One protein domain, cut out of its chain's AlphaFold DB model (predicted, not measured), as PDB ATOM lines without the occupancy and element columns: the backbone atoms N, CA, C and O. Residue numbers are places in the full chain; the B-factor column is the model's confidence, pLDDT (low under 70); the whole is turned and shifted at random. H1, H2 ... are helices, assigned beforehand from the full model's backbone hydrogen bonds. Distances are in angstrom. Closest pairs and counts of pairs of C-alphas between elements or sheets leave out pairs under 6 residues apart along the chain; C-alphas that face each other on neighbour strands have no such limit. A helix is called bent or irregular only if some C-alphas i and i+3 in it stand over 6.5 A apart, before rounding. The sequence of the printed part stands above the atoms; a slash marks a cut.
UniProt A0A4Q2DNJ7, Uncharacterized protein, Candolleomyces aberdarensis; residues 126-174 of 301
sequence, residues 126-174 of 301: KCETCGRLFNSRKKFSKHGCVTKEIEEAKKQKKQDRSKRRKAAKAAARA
ATOM      1  N   LYS A 126     125.999 133.973 137.727       87.75
ATOM      2  CA  LYS A 126     127.085 133.495 138.599       87.75
ATOM      3  C   LYS A 126     126.703 132.185 139.289       87.75
ATOM      4  O   LYS A 126     125.574 132.022 139.741       87.75
ATOM      5  N   CYS A 127     127.635 131.241 139.379       84.31
ATOM      6  CA  CYS A 127     127.474 130.046 140.206       84.31
ATOM      7  C   CYS A 127     127.688 130.411 141.671       84.31
ATOM      8  O   CYS A 127     128.770 130.850 142.035       84.31
ATOM      9  N   GLU A 128     126.672 130.204 142.506       82.94
ATOM     10  CA  GLU A 128     126.737 130.514 143.940       82.94
ATOM     11  C   GLU A 128     127.825 129.711 144.663       82.94
ATOM     12  O   GLU A 128     128.456 130.218 145.579       82.94
ATOM     13  N   THR A 129     128.108 128.487 144.207       84.06
ATOM     14  CA  THR A 129     129.074 127.593 144.858       84.06
ATOM     15  C   THR A 129     130.532 127.938 144.552       84.06
ATOM     16  O   THR A 129     131.394 127.746 145.398       84.06
ATOM     17  N   CYS A 130     130.838 128.404 143.336       88.62
ATOM     18  CA  CYS A 130     132.229 128.625 142.901       88.62
ATOM     19  C   CYS A 130     132.516 130.043 142.388       88.62
ATOM     20  O   CYS A 130     133.618 130.314 141.920       88.62
ATOM     21  N   GLY A 131     131.522 130.932 142.380       88.38
ATOM     22  CA  GLY A 131     131.637 132.315 141.914       88.38
ATOM     23  C   GLY A 131     131.778 132.507 140.398       88.38
ATOM     24  O   GLY A 131     131.686 133.640 139.931       88.38
ATOM     25  N   ARG A 132     131.971 131.448 139.595       88.62
ATOM     26  CA  ARG A 132     132.171 131.583 138.138       88.62
ATOM     27  C   ARG A 132     130.955 132.202 137.450       88.62
ATOM     28  O   ARG A 132     129.827 131.755 137.660       88.62
ATOM     29  N   LEU A 133     131.204 133.186 136.589       89.56
ATOM     30  CA  LEU A 133     130.208 133.813 135.722       89.56
ATOM     31  C   LEU A 133     130.046 133.017 134.425       89.56
ATOM     32  O   LEU A 133     131.028 132.598 133.808       89.56
ATOM     33  N   PHE A 134     128.803 132.816 133.994       84.00
ATOM     34  CA  PHE A 134     128.487 132.113 132.756       84.00
ATOM     35  C   PHE A 134     127.713 133.022 131.809       84.00
ATOM     36  O   PHE A 134     126.588 133.425 132.092       84.00
ATOM     37  N   ASN A 135     128.270 133.229 130.615       82.88
ATOM     38  CA  ASN A 135     127.634 134.004 129.538       82.88
ATOM     39  C   ASN A 135     126.474 133.249 128.860       82.88
ATOM     40  O   ASN A 135     125.883 133.721 127.895       82.88
ATOM     41  N   SER A 136     126.178 132.020 129.299       82.06
ATOM     42  CA  SER A 136     125.118 131.192 128.731       82.06
ATOM     43  C   SER A 136     124.542 130.236 129.765       82.06
ATOM     44  O   SER A 136     125.269 129.467 130.401       82.06
ATOM     45  N   ARG A 137     123.208 130.178 129.822       78.94
ATOM     46  CA  ARG A 137     122.453 129.233 130.655       78.94
ATOM     47  C   ARG A 137     122.782 127.767 130.346       78.94
ATOM     48  O   ARG A 137     122.772 126.939 131.250       78.94
ATOM     49  N   LYS A 138     123.124 127.432 129.091       82.38
ATOM     50  CA  LYS A 138     123.548 126.070 128.705       82.38
ATOM     51  C   LYS A 138     124.890 125.693 129.336       82.38
ATOM     52  O   LYS A 138     125.041 124.565 129.792       82.38
ATOM     53  N   LYS A 139     125.849 126.627 129.378       83.81
ATOM     54  CA  LYS A 139     127.149 126.398 130.031       83.81
ATOM     55  C   LYS A 139     126.991 126.313 131.550       83.81
ATOM     56  O   LYS A 139     127.560 125.410 132.145       83.81
ATOM     57  N   PHE A 140     126.142 127.160 132.137       82.31
ATOM     58  CA  PHE A 140     125.773 127.077 133.554       82.31
ATOM     59  C   PHE A 140     125.121 125.730 133.913       82.31
ATOM     60  O   PHE A 140     125.499 125.091 134.882       82.31
ATOM     61  N   SER A 141     124.191 125.237 133.091       80.12
ATOM     62  CA  SER A 141     123.531 123.939 133.300       80.12
ATOM     63  C   SER A 141     124.472 122.736 133.191       80.12
ATOM     64  O   SER A 141     124.179 121.701 133.786       80.12
ATOM     65  N   LYS A 142     125.533 122.830 132.384       85.69
ATOM     66  CA  LYS A 142     126.558 121.782 132.251       85.69
ATOM     67  C   LYS A 142     127.671 121.922 133.285       85.69
ATOM     68  O   LYS A 142     128.556 121.075 133.347       85.69
ATOM     69  N   HIS A 143     127.659 123.003 134.056       84.31
ATOM     70  CA  HIS A 143     128.673 123.250 135.050       84.31
ATOM     71  C   HIS A 143     128.508 122.268 136.213       84.31
ATOM     72  O   HIS A 143     127.470 122.224 136.867       84.31
ATOM     73  N   GLY A 144     129.555 121.480 136.455       83.44
ATOM     74  CA  GLY A 144     129.558 120.373 137.409       83.44
ATOM     75  C   GLY A 144     129.508 120.760 138.888       83.44
ATOM     76  O   GLY A 144     129.504 119.859 139.714       83.44
ATOM     77  N   CYS A 145     129.422 122.047 139.260       79.69
ATOM     78  CA  CYS A 145     129.135 122.437 140.654       79.69
ATOM     79  C   CYS A 145     127.658 122.239 141.011       79.69
ATOM     80  O   CYS A 145     127.015 123.118 141.582       79.69
ATOM     81  N   VAL A 146     127.110 121.080 140.663       64.75
ATOM     82  CA  VAL A 146     125.891 120.598 141.291       64.75
ATOM     83  C   VAL A 146     126.327 120.102 142.662       64.75
ATOM     84  O   VAL A 146     127.020 119.093 142.774       64.75
ATOM     85  N   THR A 147     125.983 120.845 143.709       67.56
ATOM     86  CA  THR A 147     126.146 120.344 145.073       67.56
ATOM     87  C   THR A 147     125.333 119.056 145.205       67.56
ATOM     88  O   THR A 147     124.234 118.948 144.649       67.56
ATOM     89  N   LYS A 148     125.867 118.056 145.917       76.25
ATOM     90  CA  LYS A 148     125.168 116.782 146.174       76.25
ATOM     91  C   LYS A 148     123.742 117.014 146.699       76.25
ATOM     92  O   LYS A 148     122.813 116.329 146.280       76.25
ATOM     93  N   GLU A 149     123.554 118.077 147.477       77.88
ATOM     94  CA  GLU A 149     122.263 118.558 147.981       77.88
ATOM     95  C   GLU A 149     121.224 118.830 146.881       77.88
ATOM     96  O   GLU A 149     120.052 118.483 147.026       77.88
ATOM     97  N   ILE A 150     121.620 119.409 145.740       79.50
ATOM     98  CA  ILE A 150     120.693 119.684 144.630       79.50
ATOM     99  C   ILE A 150     120.277 118.382 143.932       79.50
ATOM    100  O   ILE A 150     119.127 118.254 143.493       79.50
ATOM    101  N   GLU A 151     121.178 117.402 143.811       83.56
ATOM    102  CA  GLU A 151     120.815 116.080 143.284       83.56
ATOM    103  C   GLU A 151     119.887 115.321 144.231       83.56
ATOM    104  O   GLU A 151     118.898 114.731 143.780       83.56
ATOM    105  N   GLU A 152     120.163 115.369 145.529       87.81
ATOM    106  CA  GLU A 152     119.321 114.770 146.562       87.81
ATOM    107  C   GLU A 152     117.934 115.415 146.582       87.81
ATOM    108  O   GLU A 152     116.929 114.707 146.484       87.81
ATOM    109  N   ALA A 153     117.847 116.746 146.523       85.31
ATOM    110  CA  ALA A 153     116.576 117.462 146.419       85.31
ATOM    111  C   ALA A 153     115.787 117.097 145.143       85.31
ATOM    112  O   ALA A 153     114.555 116.979 145.169       85.31
ATOM    113  N   LYS A 154     116.468 116.873 144.007       86.31
ATOM    114  CA  LYS A 154     115.825 116.388 142.769       86.31
ATOM    115  C   LYS A 154     115.308 114.954 142.921       86.31
ATOM    116  O   LYS A 154     114.198 114.668 142.455       86.31
ATOM    117  N   LYS A 155     116.070 114.065 143.568       91.50
ATOM    118  CA  LYS A 155     115.639 112.690 143.877       91.50
ATOM    119  C   LYS A 155     114.427 112.700 144.817       91.50
ATOM    120  O   LYS A 155     113.435 112.040 144.498       91.50
ATOM    121  N   GLN A 156     114.445 113.525 145.867       93.12
ATOM    122  CA  GLN A 156     113.338 113.717 146.813       93.12
ATOM    123  C   GLN A 156     112.062 114.176 146.092       93.12
ATOM    124  O   GLN A 156     111.035 113.501 146.146       93.12
ATOM    125  N   LYS A 157     112.139 115.248 145.286       92.50
ATOM    126  CA  LYS A 157     110.989 115.744 144.502       92.50
ATOM    127  C   LYS A 157     110.418 114.692 143.552       92.50
ATOM    128  O   LYS A 157     109.200 114.627 143.355       92.50
ATOM    129  N   LYS A 158     111.272 113.867 142.934       93.19
ATOM    130  CA  LYS A 158     110.828 112.781 142.048       93.19
ATOM    131  C   LYS A 158     110.105 111.683 142.837       93.19
ATOM    132  O   LYS A 158     109.070 111.197 142.370       93.19
ATOM    133  N   GLN A 159     110.598 111.337 144.028       95.62
ATOM    134  CA  GLN A 159     109.935 110.398 144.934       95.62
ATOM    135  C   GLN A 159     108.585 110.936 145.425       95.62
ATOM    136  O   GLN A 159     107.583 110.230 145.302       95.62
ATOM    137  N   ASP A 160     108.509 112.192 145.864       95.00
ATOM    138  CA  ASP A 160     107.263 112.806 146.345       95.00
ATOM    139  C   ASP A 160     106.197 112.888 145.253       95.00
ATOM    140  O   ASP A 160     105.021 112.594 145.485       95.00
ATOM    141  N   ARG A 161     106.597 113.209 144.017       93.88
ATOM    142  CA  ARG A 161     105.678 113.220 142.872       93.88
ATOM    143  C   ARG A 161     105.144 111.820 142.553       93.88
ATOM    144  O   ARG A 161     103.977 111.687 142.181       93.88
ATOM    145  N   SER A 162     105.973 110.787 142.705       96.06
ATOM    146  CA  SER A 162     105.556 109.386 142.556       96.06
ATOM    147  C   SER A 162     104.584 108.971 143.667       96.06
ATOM    148  O   SER A 162     103.507 108.447 143.369       96.06
ATOM    149  N   LYS A 163     104.900 109.297 144.930       96.81
ATOM    150  CA  LYS A 163     104.030 109.050 146.093       96.81
ATOM    151  C   LYS A 163     102.667 109.730 145.933       96.81
ATOM    152  O   LYS A 163     101.643 109.065 146.057       96.81
ATOM    153  N   ARG A 164     102.635 111.007 145.535       95.94
ATOM    154  CA  ARG A 164     101.385 111.750 145.271       95.94
ATOM    155  C   ARG A 164     100.539 111.132 144.156       95.94
ATOM    156  O   ARG A 164      99.326 111.036 144.309       95.94
ATOM    157  N   ARG A 165     101.147 110.677 143.050       95.31
ATOM    158  CA  ARG A 165     100.402 109.990 141.972       95.31
ATOM    159  C   ARG A 165      99.808 108.662 142.441       95.31
ATOM    160  O   ARG A 165      98.681 108.353 142.064       95.31
ATOM    161  N   LYS A 166     100.540 107.893 143.256       96.56
ATOM    162  CA  LYS A 166     100.032 106.644 143.846       96.56
ATOM    163  C   LYS A 166      98.871 106.910 144.810       96.56
ATOM    164  O   LYS A 166      97.837 106.268 144.672       96.56
ATOM    165  N   ALA A 167      99.004 107.897 145.698       96.06
ATOM    166  CA  ALA A 167      97.950 108.280 146.640       96.06
ATOM    167  C   ALA A 167      96.674 108.761 145.925       96.06
ATOM    168  O   ALA A 167      95.585 108.297 146.238       96.06
ATOM    169  N   ALA A 168      96.806 109.613 144.900       95.25
ATOM    170  CA  ALA A 168      95.662 110.074 144.111       95.25
ATOM    171  C   ALA A 168      94.948 108.925 143.377       95.25
ATOM    172  O   ALA A 168      93.723 108.913 143.294       95.25
ATOM    173  N   LYS A 169      95.701 107.938 142.867       96.38
ATOM    174  CA  LYS A 169      95.120 106.750 142.223       96.38
ATOM    175  C   LYS A 169      94.388 105.851 143.227       96.38
ATOM    176  O   LYS A 169      93.341 105.317 142.888       96.38
ATOM    177  N   ALA A 170      94.922 105.698 144.439       95.88
ATOM    178  CA  ALA A 170      94.266 104.943 145.506       95.88
ATOM    179  C   ALA A 170      92.967 105.626 145.967       95.88
ATOM    180  O   ALA A 170      91.934 104.970 146.034       95.88
ATOM    181  N   ALA A 171      92.992 106.947 146.177       94.62
ATOM    182  CA  ALA A 171      91.805 107.723 146.545       94.62
ATOM    183  C   ALA A 171      90.696 107.637 145.482       94.62
ATOM    184  O   ALA A 171      89.532 107.441 145.819       94.62
ATOM    185  N   ALA A 172      91.055 107.707 144.195       93.00
ATOM    186  CA  ALA A 172      90.092 107.549 143.105       93.00
ATOM    187  C   ALA A 172      89.452 106.149 143.061       93.00
ATOM    188  O   ALA A 172      88.312 106.025 142.631       93.00
ATOM    189  N   ARG A 173      90.170 105.103 143.498       93.81
ATOM    190  CA  ARG A 173      89.637 103.735 143.575       93.81
ATOM    191  C   ARG A 173      88.705 103.553 144.776       93.81
ATOM    192  O   ARG A 173      87.639 102.981 144.607       93.81
ATOM    193  N   ALA A 174      89.059 104.099 145.939       93.25
ATOM    194  CA  ALA A 174      88.202 104.059 147.129       93.25
ATOM    195  C   ALA A 174      86.836 104.729 146.876       93.25
ATOM    196  O   ALA A 174      85.799 104.176 147.219       93.25
TER     197      ALA A 174
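Overview. This is residues 126 to 174 of the 301 residues of an uncharacterized protein of Candolleomyces aberdarensis (UniProt A0A4Q2DNJ7). One long helix, H2, sticks out as a free arm from a small head made of residues 126 to 147, a looping stretch that holds the short helix H1. The arm makes most of the length, and the head sits at its first end. The printed part has 49 residues with two named helices, H1 then H2 along the chain, and no named strand; the class is all helix. The whole is extended, with a radius of gyration of the C-alphas of 17.2 A, and the C-alphas span 53 by 19 by 12 A along their three main axes.

Along the chain. H2 covers residues 148 to 174, 27 residues, and measures 39.1 A from first to last C-alpha. It begins with C-alpha 148 at (125.168, 116.782, 146.174) and ends with C-alpha 174 at (88.202, 104.059, 147.129). H1 covers residues 137 to 141, 5 residues, 6.0 A from first to last C-alpha, with C-alpha 137 at (122.453, 129.233, 130.655). The printed part begins with C-alpha 126 at (127.085, 133.495, 138.599).

Arrangement. H2 stands free over residues 148 to 174: no C-alpha 8 or more residues away along the chain comes within 10 A. H1 and H2 are apart, with no C-alpha of the one within 8 A of the other. A short link of 6 residues joins them. Neither helix is bent. In H1 and H2 every O i to N i+4 pair is within hydrogen-bond range.

Size, cuts and confidence. The C-alphas of Leu 133 and Ala 174, the two farthest apart, are 52.7 A from each other. The first and last printed C-alphas, those of Lys 126 and Ala 174, are 49.5 A apart. The printed part has no cut, and no link between its named helices is long. The mean pLDDT of the printed part is 87.5; residues 146 to 147, in the link from H1 to H2, are under 70.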